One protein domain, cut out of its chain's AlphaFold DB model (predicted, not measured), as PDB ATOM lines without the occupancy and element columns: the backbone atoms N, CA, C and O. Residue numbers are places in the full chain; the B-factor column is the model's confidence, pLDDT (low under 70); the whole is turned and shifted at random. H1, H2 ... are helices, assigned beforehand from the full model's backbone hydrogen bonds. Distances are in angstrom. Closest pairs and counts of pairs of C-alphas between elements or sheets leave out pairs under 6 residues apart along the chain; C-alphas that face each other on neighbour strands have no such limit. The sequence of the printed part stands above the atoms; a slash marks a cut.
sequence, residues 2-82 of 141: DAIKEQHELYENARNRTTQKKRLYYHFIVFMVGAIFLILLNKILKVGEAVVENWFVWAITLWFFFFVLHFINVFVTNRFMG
ATOM      1  N   ASP A   2     161.972  88.370 219.412       67.88
ATOM      2  CA  ASP A   2     163.050  88.496 218.418       67.88
ATOM      3  C   ASP A   2     162.819  87.684 217.137       67.88
ATOM      4  O   ASP A   2     163.016  88.209 216.046       67.88
ATOM      5  N   ALA A   3     162.231  86.486 217.234       72.75
ATOM      6  CA  ALA A   3     161.877  85.680 216.056       72.75
ATOM      7  C   ALA A   3     160.863  86.365 215.110       72.75
ATOM      8  O   ALA A   3     160.889  86.155 213.901       72.75
ATOM      9  N   ILE A   4     159.970  87.214 215.639       75.50
ATOM     10  CA  ILE A   4     158.997  87.960 214.818       75.50
ATOM     11  C   ILE A   4     159.691  89.110 214.076       75.50
ATOM     12  O   ILE A   4     159.365  89.371 212.918       75.50
ATOM     13  N   LYS A   5     160.665  89.775 214.715       73.62
ATOM     14  CA  LYS A   5     161.468  90.834 214.083       73.62
ATOM     15  C   LYS A   5     162.335  90.272 212.958       73.62
ATOM     16  O   LYS A   5     162.347  90.836 211.870       73.62
ATOM     17  N   GLU A   6     162.959  89.121 213.183       73.25
ATOM     18  CA  GLU A   6     163.792  88.443 212.186       73.25
ATOM     19  C   GLU A   6     162.985  88.029 210.941       73.25
ATOM     20  O   GLU A   6     163.377  88.301 209.806       73.25
ATOM     21  N   GLN A   7     161.793  87.451 211.127       67.12
ATOM     22  CA  GLN A   7     160.898  87.121 210.010       67.12
ATOM     23  C   GLN A   7     160.417  88.367 209.252       67.12
ATOM     24  O   GLN A   7     160.268  88.337 208.026       67.12
ATOM     25  N   HIS A   8     160.195  89.476 209.962       70.56
ATOM     26  CA  HIS A   8     159.807  90.744 209.353       70.56
ATOM     27  C   HIS A   8     160.924  91.325 208.474       70.56
ATOM     28  O   HIS A   8     160.657  91.737 207.343       70.56
ATOM     29  N   GLU A   9     162.178  91.282 208.931       72.44
ATOM     30  CA  GLU A   9     163.340  91.715 208.146       72.44
ATOM     31  C   GLU A   9     163.575  90.841 206.909       72.44
ATOM     32  O   GLU A   9     163.841  91.355 205.819       72.44
ATOM     33  N   LEU A  10     163.425  89.518 207.031       72.50
ATOM     34  CA  LEU A  10     163.523  88.601 205.889       72.50
ATOM     35  C   LEU A  10     162.455  88.908 204.828       72.50
ATOM     36  O   LEU A  10     162.756  88.945 203.628       72.50
ATOM     37  N   TYR A  11     161.224  89.196 205.261       76.69
ATOM     38  CA  TYR A  11     160.135  89.595 204.374       76.69
ATOM     39  C   TYR A  11     160.392  90.954 203.706       76.69
ATOM     40  O   TYR A  11     160.223  91.087 202.488       76.69
ATOM     41  N   GLU A  12     160.853  91.961 204.454       73.69
ATOM     42  CA  GLU A  12     161.219  93.260 203.882       73.69
ATOM     43  C   GLU A  12     162.357  93.142 202.867       73.69
ATOM     44  O   GLU A  12     162.314  93.771 201.803       73.69
ATOM     45  N   ASN A  13     163.362  92.316 203.142       71.25
ATOM     46  CA  ASN A  13     164.462  92.070 202.215       71.25
ATOM     47  C   ASN A  13     163.975  91.387 200.931       71.25
ATOM     48  O   ASN A  13     164.313  91.830 199.828       71.25
ATOM     49  N   ALA A  14     163.104  90.380 201.038       70.31
ATOM     50  CA  ALA A  14     162.492  89.727 199.880       70.31
ATOM     51  C   ALA A  14     161.638  90.702 199.041       70.31
ATOM     52  O   ALA A  14     161.733  90.723 197.805       70.31
ATOM     53  N   ARG A  15     160.858  91.567 199.702       72.06
ATOM     54  CA  ARG A  15     160.005  92.580 199.063       72.06
ATOM     55  C   ARG A  15     160.816  93.664 198.351       72.06
ATOM     56  O   ARG A  15     160.467  94.076 197.244       72.06
ATOM     57  N   ASN A  16     161.928  94.096 198.939       68.56
ATOM     58  CA  ASN A  16     162.789  95.114 198.341       68.56
ATOM     59  C   ASN A  16     163.482  94.631 197.059       68.56
ATOM     60  O   ASN A  16     163.627  95.391 196.099       68.56
ATOM     61  N   ARG A  17     163.827  93.341 196.970       66.00
ATOM     62  CA  ARG A  17     164.372  92.757 195.730       66.00
ATOM     63  C   ARG A  17     163.354  92.755 194.589       66.00
ATOM     64  O   ARG A  17     163.728  92.887 193.424       66.00
ATOM     65  N   THR A  18     162.065  92.614 194.897       65.81
ATOM     66  CA  THR A  18     160.993  92.629 193.890       65.81
ATOM     67  C   THR A  18     160.644  94.046 193.438       65.81
ATOM     68  O   THR A  18     160.395  94.260 192.251       65.81
ATOM     69  N   THR A  19     160.664  95.035 194.333       63.81
ATOM     70  CA  THR A  19     160.383  96.439 193.979       63.81
ATOM     71  C   THR A  19     161.497  97.073 193.148       63.81
ATOM     72  O   THR A  19     161.200  97.819 192.213       63.81
ATOM     73  N   GLN A  20     162.765  96.717 193.388       64.75
ATOM     74  CA  GLN A  20     163.884  97.161 192.548       64.75
ATOM     75  C   GLN A  20     163.754  96.684 191.093       64.75
ATOM     76  O   GLN A  20     163.953  97.470 190.168       64.75
ATOM     77  N   LYS A  21     163.332  95.430 190.874       66.25
ATOM     78  CA  LYS A  21     163.086  94.896 189.521       66.25
ATOM     79  C   LYS A  21     161.963  95.652 188.811       66.25
ATOM     80  O   LYS A  21     162.114  96.010 187.649       66.25
ATOM     81  N   LYS A  22     160.865  95.958 189.512       68.44
ATOM     82  CA  LYS A  22     159.726  96.715 188.953       68.44
ATOM     83  C   LYS A  22     160.115  98.130 188.516       68.44
ATOM     84  O   LYS A  22     159.659  98.592 187.474       68.44
ATOM     85  N   ARG A  23     160.989  98.797 189.277       72.25
ATOM     86  CA  ARG A  23     161.477 100.141 188.946       72.25
ATOM     87  C   ARG A  23     162.253 100.156 187.625       72.25
ATOM     88  O   ARG A  23     162.093 101.095 186.859       72.25
ATOM     89  N   LEU A  24     163.039  99.123 187.320       71.12
ATOM     90  CA  LEU A  24     163.752  99.021 186.040       71.12
ATOM     91  C   LEU A  24     162.785  98.984 184.841       71.12
ATOM     92  O   LEU A  24     162.976  99.715 183.873       71.12
ATOM     93  N   TYR A  25     161.718  98.184 184.936       72.38
ATOM     94  CA  TYR A  25     160.715  98.064 183.870       72.38
ATOM     95  C   TYR A  25     159.949  99.365 183.626       72.38
ATOM     96  O   TYR A  25     159.712  99.718 182.475       72.38
ATOM     97  N   TYR A  26     159.602 100.105 184.683       78.44
ATOM     98  CA  TYR A  26     158.931 101.400 184.540       78.44
ATOM     99  C   TYR A  26     159.754 102.379 183.690       78.44
ATOM    100  O   TYR A  26     159.234 102.967 182.747       78.44
ATOM    101  N   HIS A  27     161.055 102.495 183.964       78.19
ATOM    102  CA  HIS A  27     161.932 103.391 183.209       78.19
ATOM    103  C   HIS A  27     162.140 102.939 181.764       78.19
ATOM    104  O   HIS A  27     162.156 103.775 180.864       78.19
ATOM    105  N   PHE A  28     162.220 101.627 181.522       77.69
ATOM    106  CA  PHE A  28     162.259 101.079 180.166       77.69
ATOM    107  C   PHE A  28     161.002 101.447 179.362       77.69
ATOM    108  O   PHE A  28     161.107 101.874 178.213       77.69
ATOM    109  N   ILE A  29     159.819 101.352 179.977       83.31
ATOM    110  CA  ILE A  29     158.542 101.698 179.336       83.31
ATOM    111  C   ILE A  29     158.450 103.206 179.071       83.31
ATOM    112  O   ILE A  29     158.113 103.604 177.959       83.31
ATOM    113  N   VAL A  30     158.795 104.056 180.046       81.44
ATOM    114  CA  VAL A  30     158.798 105.522 179.871       81.44
ATOM    115  C   VAL A  30     159.773 105.946 178.770       81.44
ATOM    116  O   VAL A  30     159.436 106.799 177.953       81.44
ATOM    117  N   PHE A  31     160.951 105.322 178.695       77.38
ATOM    118  CA  PHE A  31     161.921 105.588 177.633       77.38
ATOM    119  C   PHE A  31     161.399 105.179 176.251       77.38
ATOM    120  O   PHE A  31     161.473 105.975 175.317       77.38
ATOM    121  N   MET A  32     160.825 103.976 176.130       82.81
ATOM    122  CA  MET A  32     160.226 103.486 174.884       82.81
ATOM    123  C   MET A  32     159.125 104.433 174.388       82.81
ATOM    124  O   MET A  32     159.110 104.825 173.222       82.81
ATOM    125  N   VAL A  33     158.228 104.847 175.288       86.00
ATOM    126  CA  VAL A  33     157.137 105.776 174.968       86.00
ATOM    127  C   VAL A  33     157.686 107.156 174.607       86.00
ATOM    128  O   VAL A  33     157.237 107.733 173.622       86.00
ATOM    129  N   GLY A  34     158.687 107.666 175.329       82.06
ATOM    130  CA  GLY A  34     159.334 108.946 175.028       82.06
ATOM    131  C   GLY A  34     160.020 108.968 173.660       82.06
ATOM    132  O   GLY A  34     159.870 109.931 172.911       82.06
ATOM    133  N   ALA A  35     160.709 107.887 173.289       76.06
ATOM    134  CA  ALA A  35     161.340 107.755 171.977       76.06
ATOM    135  C   ALA A  35     160.302 107.744 170.842       76.06
ATOM    136  O   ALA A  35     160.445 108.477 169.863       76.06
ATOM    137  N   ILE A  36     159.223 106.967 170.991       83.19
ATOM    138  CA  ILE A  36     158.120 106.930 170.019       83.19
ATOM    139  C   ILE A  36     157.428 108.299 169.938       83.19
ATOM    140  O   ILE A  36     157.157 108.784 168.842       83.19
ATOM    141  N   PHE A  37     157.193 108.955 171.077       82.75
ATOM    142  CA  PHE A  37     156.572 110.278 171.150       82.75
ATOM    143  C   PHE A  37     157.380 111.337 170.391       82.75
ATOM    144  O   PHE A  37     156.804 112.077 169.600       82.75
ATOM    145  N   LEU A  38     158.709 111.365 170.546       75.44
ATOM    146  CA  LEU A  38     159.588 112.292 169.818       75.44
ATOM    147  C   LEU A  38     159.584 112.049 168.301       75.44
ATOM    148  O   LEU A  38     159.566 113.005 167.522       75.44
ATOM    149  N   ILE A  39     159.557 110.784 167.870       74.62
ATOM    150  CA  ILE A  39     159.459 110.422 166.446       74.62
ATOM    151  C   ILE A  39     158.111 110.868 165.866       74.62
ATOM    152  O   ILE A  39     158.064 111.424 164.768       74.62
ATOM    153  N   LEU A  40     157.014 110.650 166.598       77.56
ATOM    154  CA  LEU A  40     155.675 111.071 166.185       77.56
ATOM    155  C   LEU A  40     155.547 112.596 166.137       77.56
ATOM    156  O   LEU A  40     154.945 113.110 165.200       77.56
ATOM    157  N   LEU A  41     156.154 113.320 167.080       72.38
ATOM    158  CA  LEU A  41     156.191 114.785 167.078       72.38
ATOM    159  C   LEU A  41     156.887 115.329 165.828       72.38
ATOM    160  O   LEU A  41     156.351 116.219 165.178       72.38
ATOM    161  N   ASN A  42     158.027 114.754 165.439       70.31
ATOM    162  CA  ASN A  42     158.696 115.131 164.192       70.31
ATOM    163  C   ASN A  42     157.813 114.800 162.968       70.31
ATOM    164  O   ASN A  42     157.536 115.661 162.133       70.31
ATOM    165  N   LYS A  43     157.290 113.570 162.894       70.44
ATOM    166  CA  LYS A  43     156.584 113.066 161.706       70.44
ATOM    167  C   LYS A  43     155.189 113.667 161.486       70.44
ATOM    168  O   LYS A  43     154.803 113.857 160.336       70.44
ATOM    169  N   ILE A  44     154.418 113.909 162.550       66.25
ATOM    170  CA  ILE A  44     153.017 114.364 162.464       66.25
ATOM    171  C   ILE A  44     152.940 115.881 162.386       66.25
ATOM    172  O   ILE A  44     152.163 116.411 161.596       66.25
ATOM    173  N   LEU A  45     153.714 116.582 163.214       64.56
ATOM    174  CA  LEU A  45     153.552 118.021 163.332       64.56
ATOM    175  C   LEU A  45     154.342 118.767 162.253       64.56
ATOM    176  O   LEU A  45     153.879 119.825 161.843       64.56
ATOM    177  N   LYS A  46     155.510 118.281 161.783       62.66
ATOM    178  CA  LYS A  46     156.465 119.085 160.971       62.66
ATOM    179  C   LYS A  46     156.687 120.510 161.528       62.66
ATOM    180  O   LYS A  46     157.168 121.409 160.843       62.66
ATOM    181  N   VAL A  47     156.305 120.744 162.783       56.09
ATOM    182  CA  VAL A  47     156.268 122.065 163.397       56.09
ATOM    183  C   VAL A  47     157.703 122.387 163.744       56.09
ATOM    184  O   VAL A  47     158.301 121.670 164.532       56.09
ATOM    185  N   GLY A  48     158.249 123.434 163.132       53.00
ATOM    186  CA  GLY A  48     159.577 123.957 163.442       53.00
ATOM    187  C   GLY A  48     160.490 124.158 162.235       53.00
ATOM    188  O   GLY A  48     161.414 124.952 162.361       53.00
ATOM    189  N   GLU A  49     160.193 123.583 161.059       54.72
ATOM    190  CA  GLU A  49     160.906 123.931 159.807       54.72
ATOM    191  C   GLU A  49     160.862 125.443 159.519       54.72
ATOM    192  O   GLU A  49     161.804 125.996 158.966       54.72
ATOM    193  N   ALA A  50     159.804 126.129 159.961       56.50
ATOM    194  CA  ALA A  50     159.637 127.571 159.788       56.50
ATOM    195  C   ALA A  50     160.287 128.441 160.888       56.50
ATOM    196  O   ALA A  50     160.324 129.657 160.730       56.50
ATOM    197  N   VAL A  51     160.747 127.865 162.009       61.94
ATOM    198  CA  VAL A  51     161.208 128.637 163.189       61.94
ATOM    199  C   VAL A  51     162.668 128.340 163.537       61.94
ATOM    200  O   VAL A  51     163.422 129.270 163.801       61.94
ATOM    201  N   VAL A  52     163.081 127.067 163.522       60.34
ATOM    202  CA  VAL A  52     164.468 126.629 163.749       60.34
ATOM    203  C   VAL A  52     164.713 125.345 162.954       60.34
ATOM    204  O   VAL A  52     164.152 124.287 163.262       60.34
ATOM    205  N   GLU A  53     165.580 125.428 161.947       66.19
ATOM    206  CA  GLU A  53     166.010 124.276 161.154       66.19
ATOM    207  C   GLU A  53     166.559 123.177 162.089       66.19
ATOM    208  O   GLU A  53     167.385 123.439 162.965       66.19
ATOM    209  N   ASN A  54     166.077 121.938 161.948       69.44
ATOM    210  CA  ASN A  54     166.526 120.776 162.734       69.44
ATOM    211  C   ASN A  54     166.311 120.837 164.265       69.44
ATOM    212  O   ASN A  54     166.994 120.125 165.001       69.44
ATOM    213  N   TRP A  55     165.342 121.603 164.782       73.88
ATOM    214  CA  TRP A  55     165.029 121.668 166.229       73.88
ATOM    215  C   TRP A  55     164.849 120.292 166.914       73.88
ATOM    216  O   TRP A  55     165.173 120.122 168.091       73.88
ATOM    217  N   PHE A  56     164.380 119.286 166.170       73.88
ATOM    218  CA  PHE A  56     164.256 117.898 166.619       73.88
ATOM    219  C   PHE A  56     165.594 117.312 167.109       73.88
ATOM    220  O   PHE A  56     165.600 116.518 168.048       73.88
ATOM    221  N   VAL A  57     166.726 117.729 166.528       78.12
ATOM    222  CA  VAL A  57     168.070 117.295 166.941       78.12
ATOM    223  C   VAL A  57     168.366 117.781 168.356       78.12
ATOM    224  O   VAL A  57     168.860 117.011 169.179       78.12
ATOM    225  N   TRP A  58     168.000 119.023 168.679       79.94
ATOM    226  CA  TRP A  58     168.149 119.575 170.026       79.94
ATOM    227  C   TRP A  58     167.222 118.889 171.030       79.94
ATOM    228  O   TRP A  58     167.663 118.535 172.125       79.94
ATOM    229  N   ALA A  59     165.972 118.622 170.643       79.19
ATOM    230  CA  ALA A  59     165.019 117.892 171.477       79.19
ATOM    231  C   ALA A  59     165.492 116.458 171.776       79.19
ATOM    232  O   ALA A  59     165.472 116.032 172.932       79.19
ATOM    233  N   ILE A  60     165.982 115.731 170.766       79.69
ATOM    234  CA  ILE A  60     166.561 114.395 170.947       79.69
ATOM    235  C   ILE A  60     167.824 114.446 171.792       79.69
ATOM    236  O   ILE A  60     167.982 113.607 172.672       79.69
ATOM    237  N   THR A  61     168.707 115.415 171.561       84.06
ATOM    238  CA  THR A  61     169.957 115.541 172.321       84.06
ATOM    239  C   THR A  61     169.670 115.765 173.803       84.06
ATOM    240  O   THR A  61     170.235 115.078 174.653       84.06
ATOM    241  N   LEU A  62     168.740 116.669 174.124       85.50
ATOM    242  CA  LEU A  62     168.329 116.935 175.500       85.50
ATOM    243  C   LEU A  62     167.659 115.707 176.133       85.50
ATOM    244  O   LEU A  62     168.005 115.320 177.248       85.50
ATOM    245  N   TRP A  63     166.755 115.041 175.412       82.12
ATOM    246  CA  TRP A  63     166.097 113.827 175.900       82.12
ATOM    247  C   TRP A  63     167.079 112.669 176.127       82.12
ATOM    248  O   TRP A  63     167.012 111.972 177.141       82.12
ATOM    249  N   PHE A  64     168.033 112.492 175.214       82.88
ATOM    250  CA  PHE A  64     169.104 111.506 175.324       82.88
ATOM    251  C   PHE A  64     170.008 111.795 176.524       82.88
ATOM    252  O   PHE A  64     170.346 110.878 177.269       82.88
ATOM    253  N   PHE A  65     170.342 113.062 176.778       87.38
ATOM    254  CA  PHE A  65     171.125 113.459 177.946       87.38
ATOM    255  C   PHE A  65     170.434 113.078 179.265       87.38
ATOM    256  O   PHE A  65     171.048 112.446 180.128       87.38
ATOM    257  N   PHE A  66     169.137 113.377 179.398       84.25
ATOM    258  CA  PHE A  66     168.352 112.944 180.560       84.25
ATOM    259  C   PHE A  66     168.310 111.419 180.694       84.25
ATOM    260  O   PHE A  66     168.440 110.899 181.804       84.25
ATOM    261  N   PHE A  67     168.190 110.693 179.580       81.31
ATOM    262  CA  PHE A  67     168.230 109.233 179.586       81.31
ATOM    263  C   PHE A  67     169.579 108.681 180.067       81.31
ATOM    264  O   PHE A  67     169.591 107.761 180.881       81.31
ATOM    265  N   VAL A  68     170.706 109.253 179.634       85.19
ATOM    266  CA  VAL A  68     172.047 108.825 180.069       85.19
ATOM    267  C   VAL A  68     172.241 109.050 181.570       85.19
ATOM    268  O   VAL A  68     172.657 108.128 182.272       85.19
ATOM    269  N   LEU A  69     171.888 110.232 182.092       84.94
ATOM    270  CA  LEU A  69     171.947 110.501 183.535       84.94
ATOM    271  C   LEU A  69     171.075 109.524 184.328       84.94
ATOM    272  O   LEU A  69     171.487 108.992 185.362       84.94
ATOM    273  N   HIS A  70     169.873 109.261 183.823       81.38
ATOM    274  CA  HIS A  70     168.947 108.325 184.432       81.38
ATOM    275  C   HIS A  70     169.483 106.882 184.419       81.38
ATOM    276  O   HIS A  70     169.413 106.184 185.433       81.38
ATOM    277  N   PHE A  71     170.074 106.450 183.302       80.00
ATOM    278  CA  PHE A  71     170.690 105.135 183.146       80.00
ATOM    279  C   PHE A  71     171.857 104.939 184.116       80.00
ATOM    280  O   PHE A  71     171.911 103.922 184.802       80.00
ATOM    281  N   ILE A  72     172.755 105.923 184.237       80.75
ATOM    282  CA  ILE A  72     173.875 105.865 185.187       80.75
ATOM    283  C   ILE A  72     173.347 105.766 186.625       80.75
ATOM    284  O   ILE A  72     173.788 104.900 187.378       80.75
ATOM    285  N   ASN A  73     172.359 106.579 187.005       74.50
ATOM    286  CA  ASN A  73     171.786 106.543 188.353       74.50
ATOM    287  C   ASN A  73     171.139 105.176 188.666       74.50
ATOM    288  O   ASN A  73     171.447 104.530 189.668       74.50
ATOM    289  N   VAL A  74     170.290 104.665 187.775       73.56
ATOM    290  CA  VAL A  74     169.577 103.406 188.032       73.56
ATOM    291  C   VAL A  74     170.473 102.175 187.887       73.56
ATOM    292  O   VAL A  74     170.269 101.204 188.612       73.56
ATOM    293  N   PHE A  75     171.453 102.176 186.983       70.00
ATOM    294  CA  PHE A  75     172.276 100.996 186.706       70.00
ATOM    295  C   PHE A  75     173.566 100.951 187.530       70.00
ATOM    296  O   PHE A  75     173.958  99.878 187.988       70.00
ATOM    297  N   VAL A  76     174.215 102.100 187.746       70.31
ATOM    298  CA  VAL A  76     175.466 102.199 188.510       70.31
ATOM    299  C   VAL A  76     175.168 102.477 189.978       70.31
ATOM    300  O   VAL A  76     175.529 101.658 190.820       70.31
ATOM    301  N   THR A  77     174.457 103.562 190.311       67.31
ATOM    302  CA  THR A  77     174.224 103.943 191.720       67.31
ATOM    303  C   THR A  77     173.411 102.890 192.468       67.31
ATOM    304  O   THR A  77     173.767 102.515 193.579       67.31
ATOM    305  N   ASN A  78     172.373 102.327 191.849       64.31
ATOM    306  CA  ASN A  78     171.534 101.317 192.506       64.31
ATOM    307  C   ASN A  78     172.235  99.949 192.677       64.31
ATOM    308  O   ASN A  78     171.889  99.186 193.576       64.31
ATOM    309  N   ARG A  79     173.217  99.621 191.820       64.00
ATOM    310  CA  ARG A  79     174.004  98.376 191.916       64.00
ATOM    311  C   ARG A  79     175.208  98.523 192.850       64.00
ATOM    312  O   ARG A  79     175.532  97.569 193.545       64.00
ATOM    313  N   PHE A  80     175.858  99.687 192.861       60.50
ATOM    314  CA  PHE A  80     177.059  99.945 193.662       60.50
ATOM    315  C   PHE A  80     176.746 100.437 195.081       60.50
ATOM    316  O   PHE A  80     177.445 100.069 196.015       60.50
ATOM    317  N   MET A  81     175.682 101.223 195.254       65.06
ATOM    318  CA  MET A  81     175.270 101.836 196.524       65.06
ATOM    319  C   MET A  81     173.880 101.340 196.964       65.06
ATOM    320  O   MET A  81     173.139 102.025 197.660       65.06
ATOM    321  N   GLY A  82     173.495 100.149 196.500       69.75
ATOM    322  CA  GLY A  82     172.256  99.494 196.903       69.75
ATOM    323  C   GLY A  82     172.333  98.926 198.323       69.75
ATOM    324  O   GLY A  82     173.385  98.931 198.958       69.75
TER     325      GLY A  82
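Overview. This is residues 2 to 82 of the 141 residues of the protein "2TM domain-containing protein" of Flavobacteria bacterium RIFCSPLOWO2_12_FULL_35_11 (UniProt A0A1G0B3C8). This is a long, uneven helical hairpin: H1 runs the length of the model, the chain turns round in a loop of residues 46 to 54, and the shorter H2 folds back beside the last part of H1. The other end of H1, residues 2 to 19, sticks out alone as a free arm. The printed part has 81 residues with two named helices, H1 then H2, and no named strand, and its class is all helix. It is extended, with a radius of gyration of the C-alphas of 20.1 A, and its outline is a rod spanning 71 by 23 by 12 A.

Along the chain. Find C-alpha 2 at (163.050, 88.496, 218.418); there H1 begins, and it takes in residues 2 to 45, 63.2 A from first to last C-alpha. Read on to C-alpha 55 at (165.029, 121.668, 166.229), where H2, residues 55 to 80, begins. It runs 37.0 A to C-alpha 80 at (177.059, 99.945, 193.662).

Arrangement. Look first along H1: its residues 2 to 19 stand free. Further on, H1 touches H2 with residues 24 to 42 alone, with 6 pairs of C-alphas within 8 A. The closest C-alphas of the two are those of Asn 42 and Phe 56, 6.7 A apart. The helices run opposite ways at a shallow tilt of 13 degrees and form a helical hairpin. In their backbones, 39 of 40 O i to N i+4 pairs in H1 and 20 of 22 in H2 are within hydrogen-bond range.

Size, cuts and confidence. The two C-alphas farthest apart are those of Asp 2 and Ala 50, at 70.5 A. The printed part has no cut, and the link from H1 to H2, 9 residues, is short. The mean pLDDT of the printed part is 73.0; look for values under 70 at residues 2, 7, 16 to 22, 44 to 54 and 77 to 82.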